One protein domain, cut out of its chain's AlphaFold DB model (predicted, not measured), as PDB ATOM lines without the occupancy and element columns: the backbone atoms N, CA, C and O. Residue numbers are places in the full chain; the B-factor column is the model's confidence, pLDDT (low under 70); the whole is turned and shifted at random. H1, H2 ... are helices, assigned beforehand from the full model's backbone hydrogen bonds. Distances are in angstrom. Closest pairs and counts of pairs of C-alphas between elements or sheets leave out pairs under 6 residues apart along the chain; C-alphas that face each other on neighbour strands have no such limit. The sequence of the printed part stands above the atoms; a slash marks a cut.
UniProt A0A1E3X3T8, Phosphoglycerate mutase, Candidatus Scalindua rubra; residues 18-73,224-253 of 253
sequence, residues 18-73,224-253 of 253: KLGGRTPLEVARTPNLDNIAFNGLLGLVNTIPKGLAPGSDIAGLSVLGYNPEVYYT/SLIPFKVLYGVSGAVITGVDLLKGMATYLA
ATOM      1  N   LYS A  18     254.321 191.819 207.347       97.38
ATOM      2  CA  LYS A  18     255.415 192.207 208.259       97.38
ATOM      3  C   LYS A  18     255.320 191.586 209.662       97.38
ATOM      4  O   LYS A  18     256.287 191.627 210.413       97.38
ATOM      5  N   LEU A  19     254.152 191.051 210.023       97.81
ATOM      6  CA  LEU A  19     253.884 190.352 211.282       97.81
ATOM      7  C   LEU A  19     253.818 188.826 211.099       97.81
ATOM      8  O   LEU A  19     253.310 188.120 211.969       97.81
ATOM      9  N   GLY A  20     254.291 188.302 209.964       97.50
ATOM     10  CA  GLY A  20     254.226 186.876 209.647       97.50
ATOM     11  C   GLY A  20     252.799 186.380 209.407       97.50
ATOM     12  O   GLY A  20     252.475 185.252 209.768       97.50
ATOM     13  N   GLY A  21     251.921 187.228 208.857       97.94
ATOM     14  CA  GLY A  21     250.522 186.877 208.586       97.94
ATOM     15  C   GLY A  21     249.630 186.861 209.830       97.94
ATOM     16  O   GLY A  21     248.604 186.180 209.840       97.94
ATOM     17  N   ARG A  22     250.014 187.598 210.875       98.00
ATOM     18  CA  ARG A  22     249.274 187.749 212.137       98.00
ATOM     19  C   ARG A  22     248.730 189.167 212.286       98.00
ATOM     20  O   ARG A  22     249.212 190.086 211.619       98.00
ATOM     21  N   THR A  23     247.731 189.353 213.139       98.00
ATOM     22  CA  THR A  23     247.245 190.692 213.512       98.00
ATOM     23  C   THR A  23     248.164 191.326 214.567       98.00
ATOM     24  O   THR A  23     248.885 190.609 215.271       98.00
ATOM     25  N   PRO A  24     248.149 192.661 214.740       97.50
ATOM     26  CA  PRO A  24     248.866 193.316 215.831       97.50
ATOM     27  C   PRO A  24     248.481 192.771 217.209       97.50
ATOM     28  O   PRO A  24     249.363 192.569 218.040       97.50
ATOM     29  N   LEU A  25     247.195 192.470 217.433       96.69
ATOM     30  CA  LEU A  25     246.730 191.891 218.692       96.69
ATOM     31  C   LEU A  25     247.318 190.495 218.938       96.69
ATOM     32  O   LEU A  25     247.738 190.207 220.050       96.69
ATOM     33  N   GLU A  26     247.393 189.646 217.910       96.75
ATOM     34  CA  GLU A  26     247.989 188.312 218.043       96.75
ATOM     35  C   GLU A  26     249.486 188.384 218.390       96.75
ATOM     36  O   GLU A  26     249.993 187.549 219.139       96.75
ATOM     37  N   VAL A  27     250.225 189.344 217.824       97.69
ATOM     38  CA  VAL A  27     251.671 189.493 218.075       97.69
ATOM     39  C   VAL A  27     251.964 190.195 219.403       97.69
ATOM     40  O   VAL A  27     253.025 189.972 219.990       97.69
ATOM     41  N   ALA A  28     251.049 191.031 219.891       97.00
ATOM     42  CA  ALA A  28     251.216 191.754 221.140       97.00
ATOM     43  C   ALA A  28     251.315 190.805 222.345       97.00
ATOM     44  O   ALA A  28     250.638 189.786 222.439       97.00
ATOM     45  N   ARG A  29     252.151 191.169 223.324       97.94
ATOM     46  CA  ARG A  29     252.219 190.456 224.603       97.94
ATOM     47  C   ARG A  29     251.104 190.962 225.520       97.94
ATOM     48  O   ARG A  29     251.278 191.985 226.183       97.94
ATOM     49  N   THR A  30     249.994 190.232 225.590       97.00
ATOM     50  CA  THR A  30     248.772 190.646 226.300       97.00
ATOM     51  C   THR A  30     248.347 189.698 227.431       97.00
ATOM     52  O   THR A  30     247.172 189.350 227.520       97.00
ATOM     53  N   PRO A  31     249.229 189.348 228.391       97.81
ATOM     54  CA  PRO A  31     248.973 188.278 229.364       97.81
ATOM     55  C   PRO A  31     247.692 188.472 230.187       97.81
ATOM     56  O   PRO A  31     247.049 187.502 230.575       97.81
ATOM     57  N   ASN A  32     247.290 189.722 230.439       97.62
ATOM     58  CA  ASN A  32     246.053 190.021 231.159       97.62
ATOM     59  C   ASN A  32     244.797 189.767 230.311       97.62
ATOM     60  O   ASN A  32     243.824 189.227 230.830       97.62
ATOM     61  N   LEU A  33     244.810 190.132 229.023       96.12
ATOM     62  CA  LEU A  33     243.701 189.830 228.112       96.12
ATOM     63  C   LEU A  33     243.631 188.327 227.842       96.12
ATOM     64  O   LEU A  33     242.542 187.765 227.871       96.12
ATOM     65  N   ASP A  34     244.784 187.676 227.683       97.19
ATOM     66  CA  ASP A  34     244.884 186.229 227.486       97.19
ATOM     67  C   ASP A  34     244.299 185.479 228.694       97.19
ATOM     68  O   ASP A  34     243.537 184.528 228.534       97.19
ATOM     69  N   ASN A  35     244.578 185.949 229.915       97.88
ATOM     70  CA  ASN A  35     244.012 185.381 231.136       97.88
ATOM     71  C   ASN A  35     242.490 185.591 231.241       97.88
ATOM     72  O   ASN A  35     241.780 184.687 231.682       97.88
ATOM     73  N   ILE A  36     241.970 186.757 230.831       96.12
ATOM     74  CA  ILE A  36     240.518 187.010 230.772       96.12
ATOM     75  C   ILE A  36     239.860 186.090 229.739       96.12
ATOM     76  O   ILE A  36     238.817 185.507 230.021       96.12
ATOM     77  N   ALA A  37     240.477 185.929 228.567       95.88
ATOM     78  CA  ALA A  37     240.000 185.050 227.509       95.88
ATOM     79  C   ALA A  37     239.979 183.576 227.947       95.88
ATOM     80  O   ALA A  37     238.992 182.885 227.712       95.88
ATOM     81  N   PHE A  38     241.034 183.112 228.627       97.25
ATOM     82  CA  PHE A  38     241.160 181.731 229.099       97.25
ATOM     83  C   PHE A  38     240.141 181.369 230.189       97.25
ATOM     84  O   PHE A  38     239.615 180.262 230.197       97.25
ATOM     85  N   ASN A  39     239.848 182.301 231.102       98.00
ATOM     86  CA  ASN A  39     238.910 182.083 232.211       98.00
ATOM     87  C   ASN A  39     237.481 182.573 231.911       98.00
ATOM     88  O   ASN A  39     236.635 182.595 232.806       98.00
ATOM     89  N   GLY A  40     237.224 183.024 230.683       96.25
ATOM     90  CA  GLY A  40     235.980 183.668 230.281       96.25
ATOM     91  C   GLY A  40     235.253 182.936 229.160       96.25
ATOM     92  O   GLY A  40     235.513 181.774 228.856       96.25
ATOM     93  N   LEU A  41     234.321 183.654 228.534       97.00
ATOM     94  CA  LEU A  41     233.644 183.225 227.316       97.00
ATOM     95  C   LEU A  41     234.060 184.149 226.173       97.00
ATOM     96  O   LEU A  41     234.009 185.372 226.307       97.00
ATOM     97  N   LEU A  42     234.446 183.555 225.048       95.69
ATOM     98  CA  LEU A  42     234.809 184.277 223.835       95.69
ATOM     99  C   LEU A  42     233.669 184.256 222.821       95.69
ATOM    100  O   LEU A  42     232.896 183.301 222.736       95.69
ATOM    101  N   GLY A  43     233.607 185.309 222.017       94.88
ATOM    102  CA  GLY A  43     232.661 185.442 220.923       94.88
ATOM    103  C   GLY A  43     233.067 186.568 219.983       94.88
ATOM    104  O   GLY A  43     233.967 187.354 220.278       94.88
ATOM    105  N   LEU A  44     232.388 186.632 218.843       94.12
ATOM    106  CA  LEU A  44     232.490 187.746 217.909       94.12
ATOM    107  C   LEU A  44     231.286 188.664 218.102       94.12
ATOM    108  O   LEU A  44     230.170 188.196 218.328       94.12
ATOM    109  N   VAL A  45     231.513 189.967 217.984       91.31
ATOM    110  CA  VAL A  45     230.466 190.983 218.070       91.31
ATOM    111  C   VAL A  45     230.524 191.874 216.839       91.31
ATOM    112  O   VAL A  45     231.602 192.273 216.405       91.31
ATOM    113  N   ASN A  46     229.357 192.188 216.280       90.75
ATOM    114  CA  ASN A  46     229.214 193.259 215.306       90.75
ATOM    115  C   ASN A  46     228.502 194.435 215.979       90.75
ATOM    116  O   ASN A  46     227.327 194.335 216.326       90.75
ATOM    117  N   THR A  47     229.224 195.533 216.186       91.50
ATOM    118  CA  THR A  47     228.712 196.740 216.849       91.50
ATOM    119  C   THR A  47     228.087 197.738 215.878       91.50
ATOM    120  O   THR A  47     227.518 198.734 216.322       91.50
ATOM    121  N   ILE A  48     228.180 197.491 214.569       92.94
ATOM    122  CA  ILE A  48     227.634 198.364 213.531       92.94
ATOM    123  C   ILE A  48     226.461 197.642 212.848       92.94
ATOM    124  O   ILE A  48     226.674 196.654 212.133       92.94
ATOM    125  N   PRO A  49     225.213 198.103 213.061       90.31
ATOM    126  CA  PRO A  49     224.053 197.585 212.346       90.31
ATOM    127  C   PRO A  49     224.216 197.684 210.827       90.31
ATOM    128  O   PRO A  49     224.901 198.563 210.299       90.31
ATOM    129  N   LYS A  50     223.570 196.766 210.105       90.38
ATOM    130  CA  LYS A  50     223.651 196.715 208.644       90.38
ATOM    131  C   LYS A  50     223.096 198.007 208.037       90.38
ATOM    132  O   LYS A  50     221.985 198.405 208.350       90.38
ATOM    133  N   GLY A  51     223.843 198.607 207.112       88.06
ATOM    134  CA  GLY A  51     223.423 199.824 206.408       88.06
ATOM    135  C   GLY A  51     223.818 201.126 207.104       88.06
ATOM    136  O   GLY A  51     223.635 202.187 206.516       88.06
ATOM    137  N   LEU A  52     224.406 201.060 208.302       88.00
ATOM    138  CA  LEU A  52     224.985 202.221 208.966       88.00
ATOM    139  C   LEU A  52     226.492 202.313 208.711       88.00
ATOM    140  O   LEU A  52     227.187 201.301 208.592       88.00
ATOM    141  N   ALA A  53     226.997 203.545 208.631       86.19
ATOM    142  CA  ALA A  53     228.424 203.798 208.491       86.19
ATOM    143  C   ALA A  53     229.172 203.409 209.783       86.19
ATOM    144  O   ALA A  53     228.667 203.647 210.883       86.19
ATOM    145  N   PRO A  54     230.376 202.823 209.690       86.38
ATOM    146  CA  PRO A  54     231.160 202.491 210.870       86.38
ATOM    147  C   PRO A  54     231.702 203.770 211.529       86.38
ATOM    148  O   PRO A  54     232.546 204.460 210.964       86.38
ATOM    149  N   GLY A  55     231.227 204.076 212.740       87.38
ATOM    150  CA  GLY A  55     231.650 205.238 213.527       87.38
ATOM    151  C   GLY A  55     231.544 204.990 215.033       87.38
ATOM    152  O   GLY A  55     230.727 204.184 215.484       87.38
ATOM    153  N   SER A  56     232.385 205.665 215.828       89.56
ATOM    154  CA  SER A  56     232.410 205.516 217.296       89.56
ATOM    155  C   SER A  56     231.111 205.975 217.968       89.56
ATOM    156  O   SER A  56     230.793 205.535 219.069       89.56
ATOM    157  N   ASP A  57     230.360 206.862 217.320       90.62
ATOM    158  CA  ASP A  57     229.016 207.279 217.716       90.62
ATOM    159  C   ASP A  57     228.013 206.120 217.637       90.62
ATOM    160  O   ASP A  57     227.398 205.763 218.642       90.62
ATOM    161  N   ILE A  58     227.912 205.480 216.472       92.81
ATOM    162  CA  ILE A  58     227.025 204.335 216.233       92.81
ATOM    163  C   ILE A  58     227.453 203.135 217.081       92.81
ATOM    164  O   ILE A  58     226.624 202.538 217.768       92.81
ATOM    165  N   ALA A  59     228.750 202.812 217.098       93.31
ATOM    166  CA  ALA A  59     229.280 201.725 217.918       93.31
ATOM    167  C   ALA A  59     229.035 201.966 219.415       93.31
ATOM    168  O   ALA A  59     228.672 201.035 220.132       93.31
ATOM    169  N   GLY A  60     229.201 203.207 219.885       93.69
ATOM    170  CA  GLY A  60     228.968 203.587 221.276       93.69
ATOM    171  C   GLY A  60     227.522 203.361 221.708       93.69
ATOM    172  O   GLY A  60     227.290 202.753 222.753       93.69
ATOM    173  N   LEU A  61     226.549 203.767 220.882       93.69
ATOM    174  CA  LEU A  61     225.130 203.492 221.134       93.69
ATOM    175  C   LEU A  61     224.850 201.986 221.189       93.69
ATOM    176  O   LEU A  61     224.248 201.523 222.159       93.69
ATOM    177  N   SER A  62     225.354 201.220 220.216       94.56
ATOM    178  CA  SER A  62     225.190 199.761 220.177       94.56
ATOM    179  C   SER A  62     225.763 199.074 221.419       94.56
ATOM    180  O   SER A  62     225.099 198.226 222.012       94.56
ATOM    181  N   VAL A  63     226.974 199.449 221.850       93.56
ATOM    182  CA  VAL A  63     227.629 198.881 223.044       93.56
ATOM    183  C   VAL A  63     226.848 199.204 224.318       93.56
ATOM    184  O   VAL A  63     226.767 198.373 225.221       93.56
ATOM    185  N   LEU A  64     226.244 200.392 224.389       92.44
ATOM    186  CA  LEU A  64     225.389 200.805 225.504       92.44
ATOM    187  C   LEU A  64     223.963 200.232 225.412       92.44
ATOM    188  O   LEU A  64     223.170 200.454 226.323       92.44
ATOM    189  N   GLY A  65     223.658 199.489 224.342       92.44
ATOM    190  CA  GLY A  65     222.396 198.785 224.122       92.44
ATOM    191  C   GLY A  65     221.257 199.646 223.567       92.44
ATOM    192  O   GLY A  65     220.091 199.256 223.640       92.44
ATOM    193  N   TYR A  66     221.579 200.794 222.969       93.00
ATOM    194  CA  TYR A  66     220.633 201.653 222.259       93.00
ATOM    195  C   TYR A  66     220.665 201.337 220.770       93.00
ATOM    196  O   TYR A  66     221.733 201.359 220.165       93.00
ATOM    197  N   ASN A  67     219.501 201.092 220.158       92.06
ATOM    198  CA  ASN A  67     219.412 200.888 218.713       92.06
ATOM    199  C   ASN A  67     219.787 202.188 217.963       92.06
ATOM    200  O   ASN A  67     219.009 203.149 218.018       92.06
ATOM    201  N   PRO A  68     220.919 202.237 217.232       92.88
ATOM    202  CA  PRO A  68     221.328 203.446 216.526       92.88
ATOM    203  C   PRO A  68     220.327 203.875 215.448       92.88
ATOM    204  O   PRO A  68     220.167 205.068 215.236       92.88
ATOM    205  N   GLU A  69     219.582 202.952 214.831       90.88
ATOM    206  CA  GLU A  69     218.560 203.295 213.825       90.88
ATOM    207  C   GLU A  69     217.408 204.131 214.400       90.88
ATOM    208  O   GLU A  69     216.739 204.859 213.673       90.88
ATOM    209  N   VAL A  70     217.169 204.031 215.711       90.69
ATOM    210  CA  VAL A  70     216.107 204.769 216.409       90.69
ATOM    211  C   VAL A  70     216.644 206.051 217.036       90.69
ATOM    212  O   VAL A  70     215.955 207.067 217.071       90.69
ATOM    213  N   TYR A  71     217.859 205.991 217.580       91.19
ATOM    214  CA  TYR A  71     218.358 207.004 218.504       91.19
ATOM    215  C   TYR A  71     219.466 207.896 217.946       91.19
ATOM    216  O   TYR A  71     219.718 208.963 218.510       91.19
ATOM    217  N   TYR A  72     220.155 207.473 216.885       91.25
ATOM    218  CA  TYR A  72     221.231 208.260 216.304       91.25
ATOM    219  C   TYR A  72     220.651 209.419 215.495       91.25
ATOM    220  O   TYR A  72     219.899 209.223 214.546       91.25
ATOM    221  N   THR A  73     221.024 210.637 215.871       92.12
ATOM    222  CA  THR A  73     220.559 211.859 215.207       92.12
ATOM    223  C   THR A  73     221.666 212.602 214.477       92.12
ATOM    224  O   THR A  73     221.378 213.621 213.863       92.12
ATOM    225  N   SER A 224     216.841 211.739 221.450       89.44
ATOM    226  CA  SER A 224     215.847 211.424 222.480       89.44
ATOM    227  C   SER A 224     216.153 210.070 223.123       89.44
ATOM    228  O   SER A 224     215.412 209.105 222.940       89.44
ATOM    229  N   LEU A 225     217.267 209.986 223.855       89.19
ATOM    230  CA  LEU A 225     217.674 208.762 224.548       89.19
ATOM    231  C   LEU A 225     216.849 208.537 225.822       89.19
ATOM    232  O   LEU A 225     216.643 209.454 226.616       89.19
ATOM    233  N   ILE A 226     216.421 207.293 226.039       91.94
ATOM    234  CA  ILE A 226     215.878 206.862 227.333       91.94
ATOM    235  C   ILE A 226     217.040 206.811 228.339       91.94
ATOM    236  O   ILE A 226     218.048 206.170 228.030       91.94
ATOM    237  N   PRO A 227     216.933 207.419 229.537       93.44
ATOM    238  CA  PRO A 227     218.011 207.374 230.523       93.44
ATOM    239  C   PRO A 227     218.427 205.938 230.864       93.44
ATOM    240  O   PRO A 227     217.579 205.054 231.013       93.44
ATOM    241  N   PHE A 228     219.726 205.701 231.047       94.19
ATOM    242  CA  PHE A 228     220.282 204.352 231.226       94.19
ATOM    243  C   PHE A 228     219.686 203.628 232.437       94.19
ATOM    244  O   PHE A 228     219.341 202.448 232.376       94.19
ATOM    245  N   LYS A 229     219.468 204.371 233.529       95.12
ATOM    246  CA  LYS A 229     218.822 203.856 234.740       95.12
ATOM    247  C   LYS A 229     217.372 203.440 234.509       95.12
ATOM    248  O   LYS A 229     216.917 202.494 235.144       95.12
ATOM    249  N   VAL A 230     216.652 204.128 233.625       94.44
ATOM    250  CA  VAL A 230     215.269 203.768 233.278       94.44
ATOM    251  C   VAL A 230     215.256 202.488 232.446       94.44
ATOM    252  O   VAL A 230     214.431 201.617 232.699       94.44
ATOM    253  N   LEU A 231     216.192 202.348 231.502       92.44
ATOM    254  CA  LEU A 231     216.254 201.192 230.609       92.44
ATOM    255  C   LEU A 231     216.732 199.909 231.315       92.44
ATOM    256  O   LEU A 231     216.180 198.839 231.072       92.44
ATOM    257  N   TYR A 232     217.725 200.012 232.205       93.75
ATOM    258  CA  TYR A 232     218.393 198.845 232.805       93.75
ATOM    259  C   TYR A 232     218.261 198.730 234.330       93.75
ATOM    260  O   TYR A 232     218.749 197.765 234.916       93.75
ATOM    261  N   GLY A 233     217.652 199.707 235.008       94.81
ATOM    262  CA  GLY A 233     217.492 199.700 236.469       94.81
ATOM    263  C   GLY A 233     218.785 199.931 237.265       94.81
ATOM    264  O   GLY A 233     218.766 199.868 238.494       94.81
ATOM    265  N   VAL A 234     219.906 200.213 236.597       93.44
ATOM    266  CA  VAL A 234     221.226 200.416 237.212       93.44
ATOM    267  C   VAL A 234     221.819 201.768 236.825       93.44
ATOM    268  O   VAL A 234     221.539 202.302 235.755       93.44
ATOM    269  N   SER A 235     222.647 202.337 237.698       92.62
ATOM    270  CA  SER A 235     223.461 203.512 237.373       92.62
ATOM    271  C   SER A 235     224.830 203.099 236.835       92.62
ATOM    272  O   SER A 235     225.322 202.003 237.111       92.62
ATOM    273  N   GLY A 236     225.459 203.995 236.078       91.69
ATOM    274  CA  GLY A 236     226.770 203.771 235.483       91.69
ATOM    275  C   GLY A 236     227.596 205.048 235.408       91.69
ATOM    276  O   GLY A 236     227.118 206.138 235.713       91.69
ATOM    277  N   ALA A 237     228.849 204.886 235.002       93.50
ATOM    278  CA  ALA A 237     229.761 205.972 234.685       93.50
ATOM    279  C   ALA A 237     230.547 205.597 233.424       93.50
ATOM    280  O   ALA A 237     230.839 204.421 233.203       93.50
ATOM    281  N   VAL A 238     230.900 206.598 232.619       93.94
ATOM    282  CA  VAL A 238     231.729 206.432 231.421       93.94
ATOM    283  C   VAL A 238     233.070 207.113 231.667       93.94
ATOM    284  O   VAL A 238     233.115 208.295 232.005       93.94
ATOM    285  N   ILE A 239     234.161 206.367 231.494       94.12
ATOM    286  CA  ILE A 239     235.534 206.876 231.577       94.12
ATOM    287  C   ILE A 239     236.080 206.906 230.153       94.12
ATOM    288  O   ILE A 239     236.262 205.857 229.542       94.12
ATOM    289  N   THR A 240     236.289 208.098 229.596       91.69
ATOM    290  CA  THR A 240     236.672 208.250 228.189       91.69
ATOM    291  C   THR A 240     237.449 209.539 227.939       91.69
ATOM    292  O   THR A 240     237.193 210.560 228.577       91.69
ATOM    293  N   GLY A 241     238.381 209.486 226.986       86.56
ATOM    294  CA  GLY A 241     239.019 210.665 226.389       86.56
ATOM    295  C   GLY A 241     238.337 211.140 225.099       86.56
ATOM    296  O   GLY A 241     238.790 212.113 224.502       86.56
ATOM    297  N   VAL A 242     237.278 210.453 224.654       85.69
ATOM    298  CA  VAL A 242     236.576 210.720 223.393       85.69
ATOM    299  C   VAL A 242     235.316 211.542 223.659       85.69
ATOM    300  O   VAL A 242     234.395 211.088 224.341       85.69
ATOM    301  N   ASP A 243     235.252 212.727 223.054       86.88
ATOM    302  CA  ASP A 243     234.164 213.695 223.237       86.88
ATOM    303  C   ASP A 243     232.780 213.105 222.910       86.88
ATOM    304  O   ASP A 243     231.822 213.324 223.647       86.88
ATOM    305  N   LEU A 244     232.680 212.251 221.884       89.50
ATOM    306  CA  LEU A 244     231.428 211.569 221.527       89.50
ATOM    307  C   LEU A 244     230.852 210.724 222.666       89.50
ATOM    308  O   LEU A 244     229.669 210.834 222.980       89.50
ATOM    309  N   LEU A 245     231.683 209.890 223.296       91.44
ATOM    310  CA  LEU A 245     231.254 209.012 224.387       91.44
ATOM    311  C   LEU A 245     230.905 209.819 225.640       91.44
ATOM    312  O   LEU A 245     229.946 209.490 226.335       91.44
ATOM    313  N   LYS A 246     231.629 210.915 225.898       91.94
ATOM    314  CA  LYS A 246     231.305 211.860 226.976       91.94
ATOM    315  C   LYS A 246     229.945 212.534 226.744       91.94
ATOM    316  O   LYS A 246     229.141 212.661 227.669       91.94
ATOM    317  N   GLY A 247     229.680 212.943 225.507       92.12
ATOM    318  CA  GLY A 247     228.408 213.513 225.083       92.12
ATOM    319  C   GLY A 247     227.240 212.543 225.219       92.12
ATOM    320  O   GLY A 247     226.232 212.878 225.836       92.12
ATOM    321  N   MET A 248     227.406 211.310 224.729       92.06
ATOM    322  CA  MET A 248     226.431 210.232 224.933       92.06
ATOM    323  C   MET A 248     226.143 210.022 226.420       92.06
ATOM    324  O   MET A 248     224.984 210.045 226.820       92.06
ATOM    325  N   ALA A 249     227.178 209.906 227.256       92.44
ATOM    326  CA  ALA A 249     227.007 209.726 228.696       92.44
ATOM    327  C   ALA A 249     226.179 210.852 229.341       92.44
ATOM    328  O   ALA A 249     225.389 210.587 230.240       92.44
ATOM    329  N   THR A 250     226.307 212.088 228.848       91.56
ATOM    330  CA  THR A 250     225.534 213.244 229.335       91.56
ATOM    331  C   THR A 250     224.047 213.131 228.989       91.56
ATOM    332  O   THR A 250     223.204 213.549 229.776       91.56
ATOM    333  N   TYR A 251     223.700 212.551 227.838       90.00
ATOM    334  CA  TYR A 251     222.304 212.296 227.470       90.00
ATOM    335  C   TYR A 251     221.699 211.067 228.155       90.00
ATOM    336  O   TYR A 251     220.478 210.938 228.198       90.00
ATOM    337  N   LEU A 252     222.539 210.169 228.665       88.81
ATOM    338  CA  LEU A 252     222.132 208.909 229.286       88.81
ATOM    339  C   LEU A 252     222.016 208.966 230.813       88.81
ATOM    340  O   LEU A 252     221.483 208.018 231.397       88.81
ATOM    341  N   ALA A 253     222.533 210.033 231.427       82.50
ATOM    342  CA  ALA A 253     222.528 210.270 232.868       82.50
ATOM    343  C   ALA A 253     221.142 210.716 233.366       82.50
ATOM    344  O   ALA A 253     220.436 209.857 233.946       82.50
TER     345      ALA A 253
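AT A GLANCE: This is residues 18 to 73 and 224 to 253 of the 253 residues of the protein "Phosphoglycerate mutase" of Candidatus Scalindua rubra (UniProt A0A1E3X3T8). A loose head of four helices, H3 to H6, has a long arm: residues 20 to 26 and 28 to 44, with most of H1 and H2, stick out. The printed part has 86 residues, 39 of them in six named helices, H1 to H6 along the chain, with no named strand: all helix. It is loose, radius of gyration of the C-alphas 16.4 A, spanning 47 by 30 by 25 A.

HOW THE PARTS SIT: H1, residues 24 to 27, and H2, residues 31 to 38, touch no helix. H3, residues 56 to 63, and H4, residues 68 to 71, only just touch, only at the corner, with 3 pairs of C-alphas within 8 A, the closest Ile 58 and Pro 68, 5.8 A. H3 touches H6, residues 243 to 252, at a steep tilt of 42 degrees, the same way; their closest C-alphas are Asp 57 and Leu 244, 6.2 A. H5, residues 228 to 232, is close to H6 but not clearly touching; their closest C-alphas are Phe 228 and Leu 252, 5.3 A. Every O i to N i+4 pair is within hydrogen-bond range in H2, H3, H5 and H6.

IN THESE COORDINATES: H1 begins at C-alpha 24 (248.866, 193.316, 215.831). H6, 14.3 A long, ends at C-alpha 252 (222.132, 208.909, 229.286).

THE WHOLE: Residues 74 to 223 are not printed; C-alphas 73 and 224 are 8.7 A apart. The link H2 to H3 is long. No printed residue is under pLDDT 70.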